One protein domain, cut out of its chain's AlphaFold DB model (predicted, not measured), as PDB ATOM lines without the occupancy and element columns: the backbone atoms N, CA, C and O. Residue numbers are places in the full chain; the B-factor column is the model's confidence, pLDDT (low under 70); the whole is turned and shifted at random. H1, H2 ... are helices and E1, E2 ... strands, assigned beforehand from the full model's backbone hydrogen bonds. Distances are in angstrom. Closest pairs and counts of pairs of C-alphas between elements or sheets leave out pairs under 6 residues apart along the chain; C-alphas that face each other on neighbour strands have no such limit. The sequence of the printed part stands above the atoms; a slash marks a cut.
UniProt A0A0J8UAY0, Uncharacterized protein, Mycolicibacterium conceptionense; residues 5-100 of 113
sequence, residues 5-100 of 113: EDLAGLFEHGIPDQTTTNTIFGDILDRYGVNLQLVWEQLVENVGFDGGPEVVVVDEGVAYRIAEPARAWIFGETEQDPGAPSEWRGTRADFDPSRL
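This is residues 5 to 100 of the 113 residues of an uncharacterized protein of Mycolicibacterium conceptionense (UniProt A0A0J8UAY0). A strongly twisted sheet of four strands has the long helix H2 alongside its edge strand E1, while the short helix H3 packs on the sheet. H1 sits off the sheet, near H2 and H3. The printed part has 96 residues, with three named helices and four named strands in the order H1, H2, E1, E2, E3, H3, E4. The sheet, E1 - E2 - E3 - E4, is antiparallel throughout, and the class is mixed, helices and strands. The whole is compact and rounded, with a radius of gyration of the C-alphas of 12.6 A and spans of 32 by 30 by 22 A.

The strands are E1, residues 35 to 40, 16.9 A long; E2, residues 53 to 59, 19.2 A; E3, residues 62 to 66; and E4, residues 89 to 92, which ends at C-alpha 92 (119.212, 158.788, 129.652). H2 holds residues 18 to 32 and is 20.7 A long. H1, residues 5 to 13, begins at C-alpha 5 (124.112, 174.927, 108.871). H3 holds residues 70 to 74.

E1, E2 and E3 form a meander, each strand the antiparallel neighbour of the one before. In the hairpin E1 and E2, N 39 and O 54 are within hydrogen-bond range at 2.8 A; in the hairpin E2 and E3, N 57 and O 64 are, at 2.8 A. Between E3 and E4, N 65 and O 91 are 2.8 A apart. H2 only grazes the sheet; its closest C-alphas to E1 are Leu 29 and Asn 35, 5.3 A. H3 is on the sheet at a height of 9.6 A. H1 and H2 are close but not clearly touching, Leu 7 and Thr 21 having the closest C-alphas, 7.2 A. In H1, H2 and H3 every O i to N i+4 pair is within hydrogen-bond range.

The C-alphas farthest apart, of Glu 79 and Arg 99, are 33.4 A apart. The printed part has no cut. The links E1 to E2 and H3 to E4 are long. Confidence is under 70 in residues 5 to 18, 40 to 53 and 99 to 100.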
ATOM      1  N   GLU A   5     123.898 175.577 110.171       53.03
ATOM      2  CA  GLU A   5     124.112 174.927 108.871       53.03
ATOM      3  C   GLU A   5     125.526 174.327 108.734       53.03
ATOM      4  O   GLU A   5     125.691 173.288 108.090       53.03
ATOM      5  N   ASP A   6     126.537 174.915 109.387       53.41
ATOM      6  CA  ASP A   6     127.896 174.367 109.398       53.41
ATOM      7  C   ASP A   6     127.948 173.052 110.192       53.41
ATOM      8  O   ASP A   6     128.701 172.151 109.830       53.41
ATOM      9  N   LEU A   7     127.117 172.893 111.233       55.81
ATOM     10  CA  LEU A   7     127.072 171.668 112.037       55.81
ATOM     11  C   LEU A   7     126.528 170.495 111.211       55.81
ATOM     12  O   LEU A   7     127.167 169.449 111.160       55.81
ATOM     13  N   ALA A   8     125.420 170.681 110.489       53.47
ATOM     14  CA  ALA A   8     124.836 169.659 109.615       53.47
ATOM     15  C   ALA A   8     125.849 169.120 108.582       53.47
ATOM     16  O   ALA A   8     126.050 167.908 108.464       53.47
ATOM     17  N   GLY A   9     126.556 170.026 107.896       52.66
ATOM     18  CA  GLY A   9     127.586 169.671 106.914       52.66
ATOM     19  C   GLY A   9     128.835 169.022 107.526       52.66
ATOM     20  O   GLY A   9     129.495 168.214 106.869       52.66
ATOM     21  N   LEU A  10     129.153 169.323 108.790       57.19
ATOM     22  CA  LEU A  10     130.266 168.698 109.512       57.19
ATOM     23  C   LEU A  10     129.998 167.216 109.808       57.19
ATOM     24  O   LEU A  10     130.911 166.408 109.658       57.19
ATOM     25  N   PHE A  11     128.761 166.838 110.153       56.56
ATOM     26  CA  PHE A  11     128.389 165.435 110.395       56.56
ATOM     27  C   PHE A  11     128.261 164.605 109.108       56.56
ATOM     28  O   PHE A  11     128.493 163.396 109.136       56.56
ATOM     29  N   GLU A  12     127.946 165.234 107.972       52.34
ATOM     30  CA  GLU A  12     127.819 164.553 106.674       52.34
ATOM     31  C   GLU A  12     129.186 164.186 106.048       52.34
ATOM     32  O   GLU A  12     129.284 163.262 105.237       52.34
ATOM     33  N   HIS A  13     130.268 164.878 106.438       47.28
ATOM     34  CA  HIS A  13     131.591 164.751 105.809       47.28
ATOM     35  C   HIS A  13     132.707 164.156 106.685       47.28
ATOM     36  O   HIS A  13     133.795 163.891 106.164       47.28
ATOM     37  N   GLY A  14     132.474 163.889 107.974       51.22
ATOM     38  CA  GLY A  14     133.450 163.224 108.842       51.22
ATOM     39  C   GLY A  14     133.460 163.753 110.274       51.22
ATOM     40  O   GLY A  14     132.448 164.215 110.778       51.22
ATOM     41  N   ILE A  15     134.608 163.638 110.953       53.66
ATOM     42  CA  ILE A  15     134.801 164.197 112.300       53.66
ATOM     43  C   ILE A  15     134.779 165.728 112.172       53.66
ATOM     44  O   ILE A  15     135.669 166.262 111.502       53.66
ATOM     45  N   PRO A  16     133.823 166.433 112.801       61.72
ATOM     46  CA  PRO A  16     133.851 167.886 112.846       61.72
ATOM     47  C   PRO A  16     135.184 168.381 113.421       61.72
ATOM     48  O   PRO A  16     135.718 167.773 114.355       61.72
ATOM     49  N   ASP A  17     135.740 169.476 112.901       67.38
ATOM     50  CA  ASP A  17     136.912 170.052 113.550       67.38
ATOM     51  C   ASP A  17     136.527 170.575 114.944       67.38
ATOM     52  O   ASP A  17     135.474 171.184 115.145       67.38
ATOM     53  N   GLN A  18     137.403 170.325 115.916       67.19
ATOM     54  CA  GLN A  18     137.164 170.628 117.326       67.19
ATOM     55  C   GLN A  18     136.758 172.086 117.563       67.19
ATOM     56  O   GLN A  18     135.941 172.374 118.431       67.19
ATOM     57  N   THR A  19     137.341 173.015 116.804       72.69
ATOM     58  CA  THR A  19     137.141 174.450 117.021       72.69
ATOM     59  C   THR A  19     135.715 174.843 116.663       72.69
ATOM     60  O   THR A  19     135.058 175.541 117.439       72.69
ATOM     61  N   THR A  20     135.216 174.362 115.525       73.25
ATOM     62  CA  THR A  20     133.858 174.676 115.071       73.25
ATOM     63  C   THR A  20     132.800 174.046 115.976       73.25
ATOM     64  O   THR A  20     131.887 174.749 116.409       73.25
ATOM     65  N   THR A  21     132.951 172.773 116.365       74.62
ATOM     66  CA  THR A  21     132.011 172.115 117.295       74.62
ATOM     67  C   THR A  21     131.934 172.830 118.635       74.62
ATOM     68  O   THR A  21     130.838 173.105 119.116       74.62
ATOM     69  N   ASN A  22     133.080 173.190 119.214       74.81
ATOM     70  CA  ASN A  22     133.101 173.860 120.513       74.81
ATOM     71  C   ASN A  22     132.536 175.277 120.437       74.81
ATOM     72  O   ASN A  22     131.869 175.709 121.368       74.81
ATOM     73  N   THR A  23     132.752 175.983 119.324       79.50
ATOM     74  CA  THR A  23     132.134 177.300 119.112       79.50
ATOM     75  C   THR A  23     130.611 177.179 119.133       79.50
ATOM     76  O   THR A  23     129.947 177.903 119.866       79.50
ATOM     77  N   ILE A  24     130.055 176.215 118.394       78.31
ATOM     78  CA  ILE A  24     128.601 176.057 118.288       78.31
ATOM     79  C   ILE A  24     127.994 175.546 119.603       78.31
ATOM     80  O   ILE A  24     126.948 176.031 120.031       78.31
ATOM     81  N   PHE A  25     128.644 174.601 120.286       83.94
ATOM     82  CA  PHE A  25     128.163 174.112 121.583       83.94
ATOM     83  C   PHE A  25     128.291 175.171 122.679       83.94
ATOM     84  O   PHE A  25     127.386 175.283 123.505       83.94
ATOM     85  N   GLY A  26     129.351 175.982 122.651       83.25
ATOM     86  CA  GLY A  26     129.507 177.147 123.518       83.25
ATOM     87  C   GLY A  26     128.377 178.157 123.319       83.25
ATOM     88  O   GLY A  26     127.734 178.551 124.286       83.25
ATOM     89  N   ASP A  27     128.041 178.486 122.069       84.56
ATOM     90  CA  ASP A  27     126.925 179.387 121.760       84.56
ATOM     91  C   ASP A  27     125.574 178.827 122.247       84.56
ATOM     92  O   ASP A  27     124.720 179.571 122.743       84.56
ATOM     93  N   ILE A  28     125.363 177.509 122.135       84.94
ATOM     94  CA  ILE A  28     124.156 176.846 122.647       84.94
ATOM     95  C   ILE A  28     124.110 176.891 124.179       84.94
ATOM     96  O   ILE A  28     123.054 177.191 124.747       84.94
ATOM     97  N   LEU A  29     125.235 176.644 124.849       86.94
ATOM     98  CA  LEU A  29     125.342 176.742 126.300       86.94
ATOM     99  C   LEU A  29     125.045 178.168 126.777       86.94
ATOM    100  O   LEU A  29     124.209 178.352 127.661       86.94
ATOM    101  N   ASP A  30     125.646 179.172 126.147       85.50
ATOM    102  CA  ASP A  30     125.469 180.576 126.513       85.50
ATOM    103  C   ASP A  30     124.033 181.062 126.281       85.50
ATOM    104  O   ASP A  30     123.479 181.820 127.084       85.50
ATOM    105  N   ARG A  31     123.401 180.627 125.186       86.44
ATOM    106  CA  ARG A  31     122.063 181.094 124.799       86.44
ATOM    107  C   ARG A  31     120.931 180.348 125.496       86.44
ATOM    108  O   ARG A  31     119.912 180.962 125.816       86.44
ATOM    109  N   TYR A  32     121.080 179.043 125.687       85.88
ATOM    110  CA  TYR A  32     120.003 178.161 126.145       85.88
ATOM    111  C   TYR A  32     120.278 177.517 127.506       85.88
ATOM    112  O   TYR A  32     119.366 176.926 128.085       85.88
ATOM    113  N   GLY A  33     121.501 177.626 128.035       87.19
ATOM    114  CA  GLY A  33     121.913 176.928 129.253       87.19
ATOM    115  C   GLY A  33     122.026 175.415 129.066       87.19
ATOM    116  O   GLY A  33     121.948 174.677 130.045       87.19
ATOM    117  N   VAL A  34     122.154 174.942 127.821       87.56
ATOM    118  CA  VAL A  34     122.225 173.515 127.491       87.56
ATOM    119  C   VAL A  34     123.672 173.138 127.218       87.56
ATOM    120  O   VAL A  34     124.261 173.605 126.249       87.56
ATOM    121  N   ASN A  35     124.235 172.264 128.048       88.06
ATOM    122  CA  ASN A  35     125.559 171.704 127.807       88.06
ATOM    123  C   ASN A  35     125.442 170.503 126.859       88.06
ATOM    124  O   ASN A  35     124.785 169.510 127.184       88.06
ATOM    125  N   LEU A  36     126.062 170.615 125.685       85.50
ATOM    126  CA  LEU A  36     126.118 169.562 124.678       85.50
ATOM    127  C   LEU A  36     127.516 168.952 124.615       85.50
ATOM    128  O   LEU A  36     128.522 169.649 124.725       85.50
ATOM    129  N   GLN A  37     127.581 167.643 124.383       81.31
ATOM    130  CA  GLN A  37     128.840 166.931 124.180       81.31
ATOM    131  C   GLN A  37     128.747 165.993 122.982       81.31
ATOM    132  O   GLN A  37     127.709 165.373 122.754       81.31
ATOM    133  N   LEU A  38     129.843 165.884 122.231       77.75
ATOM    134  CA  LEU A  38     129.981 164.961 121.111       77.75
ATOM    135  C   LEU A  38     130.654 163.676 121.602       77.75
ATOM    136  O   LEU A  38     131.747 163.717 122.170       77.75
ATOM    137  N   VAL A  39     130.020 162.530 121.377       74.50
ATOM    138  CA  VAL A  39     130.523 161.213 121.780       74.50
ATOM    139  C   VAL A  39     130.643 160.291 120.575       74.50
ATOM    140  O   VAL A  39     129.780 160.284 119.708       74.50
ATOM    141  N   TRP A  40     131.709 159.497 120.508       67.31
ATOM    142  CA  TRP A  40     131.922 158.508 119.444       67.31
ATOM    143  C   TRP A  40     131.667 157.100 119.976       67.31
ATOM    144  O   TRP A  40     132.071 156.800 121.098       67.31
ATOM    145  N   GLU A  41     131.062 156.223 119.166       58.31
ATOM    146  CA  GLU A  41     130.739 154.830 119.537       58.31
ATOM    147  C   GLU A  41     131.929 154.086 120.177       58.31
ATOM    148  O   GLU A  41     131.756 153.379 121.166       58.31
ATOM    149  N   GLN A  42     133.150 154.317 119.680       51.84
ATOM    150  CA  GLN A  42     134.383 153.687 120.178       51.84
ATOM    151  C   GLN A  42     134.675 153.973 121.661       51.84
ATOM    152  O   GLN A  42     135.420 153.235 122.292       51.84
ATOM    153  N   LEU A  43     134.088 155.028 122.226       52.59
ATOM    154  CA  LEU A  43     134.273 155.430 123.622       52.59
ATOM    155  C   LEU A  43     133.095 155.063 124.514       52.59
ATOM    156  O   LEU A  43     133.162 155.224 125.733       52.59
ATOM    157  N   VAL A  44     132.013 154.573 123.910       54.03
ATOM    158  CA  VAL A  44     130.780 154.239 124.604       54.03
ATOM    159  C   VAL A  44     130.293 152.867 124.151       54.03
ATOM    160  O   VAL A  44     129.232 152.705 123.546       54.03
ATOM    161  N   GLU A  45     131.100 151.847 124.460       45.88
ATOM    162  CA  GLU A  45     130.693 150.453 124.297       45.88
ATOM    163  C   GLU A  45     129.338 150.229 124.993       45.88
ATOM    164  O   GLU A  45     129.182 150.525 126.179       45.88
ATOM    165  N   ASN A  46     128.372 149.656 124.268       47.56
ATOM    166  CA  ASN A  46     127.026 149.275 124.735       47.56
ATOM    167  C   ASN A  46     125.939 150.364 124.792       47.56
ATOM    168  O   ASN A  46     124.838 150.062 125.251       47.56
ATOM    169  N   VAL A  47     126.151 151.578 124.270       52.81
ATOM    170  CA  VAL A  47     125.087 152.615 124.290       52.81
ATOM    171  C   VAL A  47     124.144 152.547 123.081       52.81
ATOM    172  O   VAL A  47     123.166 153.291 123.008       52.81
ATOM    173  N   GLY A  48     124.357 151.595 122.165       48.81
ATOM    174  CA  GLY A  48     123.460 151.355 121.029       48.81
ATOM    175  C   GLY A  48     123.382 152.557 120.087       48.81
ATOM    176  O   GLY A  48     122.283 152.958 119.695       48.81
ATOM    177  N   PHE A  49     124.530 153.178 119.814       56.81
ATOM    178  CA  PHE A  49     124.691 154.171 118.755       56.81
ATOM    179  C   PHE A  49     125.114 153.439 117.475       56.81
ATOM    180  O   PHE A  49     125.971 152.566 117.538       56.81
ATOM    181  N   ASP A  50     124.501 153.758 116.333       55.34
ATOM    182  CA  ASP A  50     124.650 153.027 115.057       55.34
ATOM    183  C   ASP A  50     125.985 153.327 114.326       55.34
ATOM    184  O   ASP A  50     126.026 153.542 113.115       55.34
ATOM    185  N   GLY A  51     127.111 153.356 115.045       52.69
ATOM    186  CA  GLY A  51     128.443 153.493 114.437       52.69
ATOM    187  C   GLY A  51     128.939 154.913 114.166       52.69
ATOM    188  O   GLY A  51     130.054 155.086 113.672       52.69
ATOM    189  N   GLY A  52     128.135 155.932 114.475       59.94
ATOM    190  CA  GLY A  52     128.448 157.343 114.241       59.94
ATOM    191  C   GLY A  52     128.737 158.145 115.516       59.94
ATOM    192  O   GLY A  52     128.546 157.646 116.628       59.94
ATOM    193  N   PRO A  53     129.198 159.398 115.368       66.12
ATOM    194  CA  PRO A  53     129.224 160.349 116.465       66.12
ATOM    195  C   PRO A  53     127.798 160.746 116.870       66.12
ATOM    196  O   PRO A  53     126.980 161.086 116.019       66.12
ATOM    197  N   GLU A  54     127.518 160.753 118.167       76.50
ATOM    198  CA  GLU A  54     126.251 161.192 118.746       76.50
ATOM    199  C   GLU A  54     126.465 162.488 119.539       76.50
ATOM    200  O   GLU A  54     127.485 162.657 120.206       76.50
ATOM    201  N   VAL A  55     125.489 163.395 119.520       80.75
ATOM    202  CA  VAL A  55     125.454 164.540 120.437       80.75
ATOM    203  C   VAL A  55     124.516 164.222 121.598       80.75
ATOM    204  O   VAL A  55     123.399 163.744 121.401       80.75
ATOM    205  N   VAL A  56     124.962 164.499 122.820       85.75
ATOM    206  CA  VAL A  56     124.202 164.282 124.057       85.75
ATOM    207  C   VAL A  56     124.071 165.577 124.851       85.75
ATOM    208  O   VAL A  56     124.954 166.430 124.807       85.75
ATOM    209  N   VAL A  57     122.983 165.705 125.611       89.81
ATOM    210  CA  VAL A  57     122.850 166.732 126.651       89.81
ATOM    211  C   VAL A  57     123.507 166.219 127.924       89.81
ATOM    212  O   VAL A  57     123.201 165.106 128.357       89.81
ATOM    213  N   VAL A  58     124.356 167.027 128.554       87.56
ATOM    214  CA  VAL A  58     124.920 166.730 129.874       87.56
ATOM    215  C   VAL A  58     124.329 167.664 130.910       87.56
ATOM    216  O   VAL A  58     124.439 168.880 130.814       87.56
ATOM    217  N   ASP A  59     123.705 167.077 131.922       86.81
ATOM    218  CA  ASP A  59     123.041 167.812 132.989       86.81
ATOM    219  C   ASP A  59     123.303 167.128 134.329       86.81
ATOM    220  O   ASP A  59     123.147 165.914 134.450       86.81
ATOM    221  N   GLU A  60     123.771 167.895 135.314       86.00
ATOM    222  CA  GLU A  60     124.147 167.407 136.653       86.00
ATOM    223  C   GLU A  60     125.024 166.129 136.648       86.00
ATOM    224  O   GLU A  60     124.910 165.262 137.515       86.00
ATOM    225  N   GLY A  61     125.921 165.997 135.662       81.50
ATOM    226  CA  GLY A  61     126.805 164.832 135.514       81.50
ATOM    227  C   GLY A  61     126.137 163.592 134.907       81.50
ATOM    228  O   GLY A  61     126.716 162.508 134.932       81.50
ATOM    229  N   VAL A  62     124.936 163.732 134.347       85.12
ATOM    230  CA  VAL A  62     124.206 162.675 133.644       85.12
ATOM    231  C   VAL A  62     124.083 163.040 132.169       85.12
ATOM    232  O   VAL A  62     123.706 164.158 131.826       85.12
ATOM    233  N   ALA A  63     124.382 162.085 131.290       86.31
ATOM    234  CA  ALA A  63     124.188 162.243 129.856       86.31
ATOM    235  C   ALA A  63     122.789 161.774 129.427       86.31
ATOM    236  O   ALA A  63     122.280 160.745 129.884       86.31
ATOM    237  N   TYR A  64     122.182 162.509 128.502       88.56
ATOM    238  CA  TYR A  64     120.890 162.215 127.892       88.56
ATOM    239  C   TYR A  64     121.018 162.300 126.374       88.56
ATOM    240  O   TYR A  64     121.635 163.222 125.845       88.56
ATOM    241  N   ARG A  65     120.381 161.375 125.656       88.31
ATOM    242  CA  ARG A  65     120.140 161.536 124.219       88.31
ATOM    243  C   ARG A  65     119.286 162.780 123.996       88.31
ATOM    244  O   ARG A  65     118.370 163.040 124.781       88.31
ATOM    245  N   ILE A  66     119.563 163.519 122.929       88.94
ATOM    246  CA  ILE A  66     118.773 164.698 122.572       88.94
ATOM    247  C   ILE A  66     117.392 164.241 122.088       88.94
ATOM    248  O   ILE A  66     117.282 163.332 121.266       88.94
ATOM    249  N   ALA A  67     116.334 164.840 122.628       90.56
ATOM    250  CA  ALA A  67     114.966 164.587 122.192       90.56
ATOM    251  C   ALA A  67     114.648 165.315 120.875       90.56
ATOM    252  O   ALA A  67     115.181 166.386 120.589       90.56
ATOM    253  N   GLU A  68     113.718 164.769 120.094       89.06
ATOM    254  CA  GLU A  68     113.068 165.539 119.030       89.06
ATOM    255  C   GLU A  68     112.103 166.571 119.650       89.06
ATOM    256  O   GLU A  68     111.455 166.248 120.652       89.06
ATOM    257  N   PRO A  69     111.966 167.790 119.091       90.06
ATOM    258  CA  PRO A  69     112.516 168.265 117.811       90.06
ATOM    259  C   PRO A  69     113.931 168.869 117.895       90.06
ATOM    260  O   PRO A  69     114.506 169.234 116.872       90.06
ATOM    261  N   ALA A  70     114.499 168.999 119.099       88.94
ATOM    262  CA  ALA A  70     115.789 169.657 119.304       88.94
ATOM    263  C   ALA A  70     116.935 168.974 118.548       88.94
ATOM    264  O   ALA A  70     117.805 169.659 118.014       88.94
ATOM    265  N   ARG A  71     116.912 167.640 118.452       86.75
ATOM    266  CA  ARG A  71     117.873 166.875 117.651       86.75
ATOM    267  C   ARG A  71     117.837 167.334 116.191       86.75
ATOM    268  O   ARG A  71     118.854 167.815 115.698       86.75
ATOM    269  N   ALA A  72     116.688 167.227 115.521       84.62
ATOM    270  CA  ALA A  72     116.560 167.634 114.126       84.62
ATOM    271  C   ALA A  72     116.995 169.095 113.899       84.62
ATOM    272  O   ALA A  72     117.622 169.397 112.889       84.62
ATOM    273  N   TRP A  73     116.713 169.998 114.842       86.75
ATOM    274  CA  TRP A  73     117.132 171.398 114.745       86.75
ATOM    275  C   TRP A  73     118.655 171.580 114.858       86.75
ATOM    276  O   TRP A  73     119.249 172.269 114.033       86.75
ATOM    277  N   ILE A  74     119.307 170.929 115.832       79.88
ATOM    278  CA  ILE A  74     120.771 170.990 116.020       79.88
ATOM    279  C   ILE A  74     121.507 170.494 114.774       79.88
ATOM    280  O   ILE A  74     122.520 171.068 114.384       79.88
ATOM    281  N   PHE A  75     120.989 169.442 114.140       76.88
ATOM    282  CA  PHE A  75     121.570 168.866 112.929       76.88
ATOM    283  C   PHE A  75     121.080 169.528 111.633       76.88
ATOM    284  O   PHE A  75     121.343 169.000 110.557       76.88
ATOM    285  N   GLY A  76     120.359 170.654 111.706       76.81
ATOM    286  CA  GLY A  76     119.870 171.376 110.526       76.81
ATOM    287  C   GLY A  76     118.874 170.586 109.665       76.81
ATOM    288  O   GLY A  76     118.604 170.960 108.528       76.81
ATOM    289  N   GLU A  77     118.307 169.497 110.187       82.25
ATOM    290  CA  GLU A  77     117.287 168.682 109.515       82.25
ATOM    291  C   GLU A  77     115.930 169.415 109.471       82.25
ATOM    292  O   GLU A  77     115.053 169.076 108.671       82.25
ATOM    293  N   THR A  78     115.736 170.426 110.328       82.19
ATOM    294  CA  THR A  78     114.535 171.268 110.377       82.19
ATOM    295  C   THR A  78     114.844 172.696 110.831       82.19
ATOM    296  O   THR A  78     115.690 172.919 111.691       82.19
ATOM    297  N   GLU A  79     114.090 173.667 110.308       83.50
ATOM    298  CA  GLU A  79     114.084 175.062 110.787       83.50
ATOM    299  C   GLU A  79     113.078 175.291 111.932       83.50
ATOM    300  O   GLU A  79     112.935 176.408 112.435       83.50
ATOM    301  N   GLN A  80     112.319 174.259 112.323       83.06
ATOM    302  CA  GLN A  80     111.368 174.365 113.428       83.06
ATOM    303  C   GLN A  80     112.095 174.645 114.742       83.06
ATOM    304  O   GLN A  80     113.143 174.066 115.013       83.06
ATOM    305  N   ASP A  81     111.503 175.513 115.565       84.88
ATOM    306  CA  ASP A  81     112.035 175.834 116.887       84.88
ATOM    307  C   ASP A  81     112.223 174.543 117.717       84.88
ATOM    308  O   ASP A  81     111.300 173.717 117.769       84.88
ATOM    309  N   PRO A  82     113.392 174.351 118.358       87.75
ATOM    310  CA  PRO A  82     113.713 173.135 119.108       87.75
ATOM    311  C   PRO A  82     112.885 172.969 120.394       87.75
ATOM    312  O   PRO A  82     112.987 171.935 121.056       87.75
ATOM    313  N   GLY A  83     112.072 173.961 120.766       89.62
ATOM    314  CA  GLY A  83     111.290 173.960 121.996       89.62
ATOM    315  C   GLY A  83     112.097 174.434 123.201       89.62
ATOM    316  O   GLY A  83     113.232 174.912 123.085       89.62
ATOM    317  N   ALA A  84     111.510 174.321 124.394       91.31
ATOM    318  CA  ALA A  84     112.156 174.819 125.601       91.31
ATOM    319  C   ALA A  84     113.394 173.969 125.950       91.31
ATOM    320  O   ALA A  84     113.309 172.742 125.905       91.31
ATOM    321  N   PRO A  85     114.510 174.567 126.412       91.19
ATOM    322  CA  PRO A  85     115.725 173.833 126.792       91.19
ATOM    323  C   PRO A  85     115.494 172.647 127.741       91.19
ATOM    324  O   PRO A  85     116.147 171.610 127.641       91.19
ATOM    325  N   SER A  86     114.515 172.754 128.645       90.25
ATOM    326  CA  SER A  86     114.168 171.674 129.575       90.25
ATOM    327  C   SER A  86     113.622 170.411 128.898       90.25
ATOM    328  O   SER A  86     113.650 169.353 129.530       90.25
ATOM    329  N   GLU A  87     113.129 170.528 127.661       92.50
ATOM    330  CA  GLU A  87     112.539 169.461 126.838       92.50
ATOM    331  C   GLU A  87     113.577 168.756 125.953       92.50
ATOM    332  O   GLU A  87     113.294 167.693 125.411       92.50
ATOM    333  N   TRP A  88     114.794 169.298 125.835       92.88
ATOM    334  CA  TRP A  88     115.830 168.736 124.958       92.88
ATOM    335  C   TRP A  88     116.418 167.428 125.505       92.88
ATOM    336  O   TRP A  88     117.031 166.659 124.765       92.88
ATOM    337  N   ARG A  89     116.225 167.150 126.800       92.94
ATOM    338  CA  ARG A  89     116.650 165.904 127.451       92.94
ATOM    339  C   ARG A  89     115.677 164.779 127.106       92.94
ATOM    340  O   ARG A  89     114.546 164.755 127.585       92.94
ATOM    341  N   GLY A  90     116.144 163.829 126.306       89.06
ATOM    342  CA  GLY A  90     115.424 162.608 125.973       89.06
ATOM    343  C   GLY A  90     115.760 161.455 126.917       89.06
ATOM    344  O   GLY A  90     115.744 161.573 128.144       89.06
ATOM    345  N   THR A  91     116.050 160.296 126.329       88.31
ATOM    346  CA  THR A  91     116.375 159.088 127.099       88.31
ATOM    347  C   THR A  91     117.765 159.214 127.708       88.31
ATOM    348  O   THR A  91     118.708 159.607 127.027       88.31
ATOM    349  N   ARG A  92     117.908 158.848 128.984       87.38
ATOM    350  CA  ARG A  92     119.212 158.788 129.652       87.38
ATOM    351  C   ARG A  92     120.172 157.885 128.868       87.38
ATOM    352  O   ARG A  92     119.808 156.764 128.521       87.38
ATOM    353  N   ALA A  93     121.382 158.369 128.619       80.88
ATOM    354  CA  ALA A  93     122.442 157.578 128.017       80.88
ATOM    355  C   ALA A  93     123.153 156.753 129.100       80.88
ATOM    356  O   ALA A  93     123.401 157.241 130.205       80.88
ATOM    357  N   ASP A  94     123.448 155.489 128.797       76.62
ATOM    358  CA  ASP A  94     124.062 154.553 129.746       76.62
ATOM    359  C   ASP A  94     125.593 154.654 129.711       76.62
ATOM    360  O   ASP A  94     126.299 153.723 129.337       76.62
ATOM    361  N   PHE A  95     126.108 155.841 130.037       73.06
ATOM    362  CA  PHE A  95     127.536 156.069 130.233       73.06
ATOM    363  C   PHE A  95     127.795 157.193 131.232       73.06
ATOM    364  O   PHE A  95     126.912 157.988 131.559       73.06
ATOM    365  N   ASP A  96     129.028 157.239 131.729       74.31
ATOM    366  CA  ASP A  96     129.492 158.273 132.643       74.31
ATOM    367  C   ASP A  96     130.221 159.378 131.853       74.31
ATOM    368  O   ASP A  96     131.331 159.131 131.368       74.31
ATOM    369  N   PRO A  97     129.634 160.583 131.706       71.31
ATOM    370  CA  PRO A  97     130.247 161.671 130.946       71.31
ATOM    371  C   PRO A  97     131.536 162.196 131.585       71.31
ATOM    372  O   PRO A  97     132.352 162.786 130.888       71.31
ATOM    373  N   SER A  98     131.786 161.931 132.875       70.62
ATOM    374  CA  SER A  98     133.052 162.306 133.522       70.62
ATOM    375  C   SER A  98     134.255 161.491 133.033       70.62
ATOM    376  O   SER A  98     135.400 161.866 133.282       70.62
ATOM    377  N   ARG A  99     134.007 160.376 132.331       62.78
ATOM    378  CA  ARG A  99     135.048 159.537 131.719       62.78
ATOM    379  C   ARG A  99     135.500 160.045 130.352       62.78
ATOM    380  O   ARG A  99     136.466 159.510 129.810       62.78
ATOM    381  N   LEU A 100     134.809 161.035 129.790       63.03
ATOM    382  CA  LEU A 100     135.191 161.655 128.531       63.03
ATOM    383  C   LEU A 100     136.366 162.609 128.771       63.03
ATOM    384  O   LEU A 100     136.387 163.366 129.739       63.03
TER     385      LEU A 100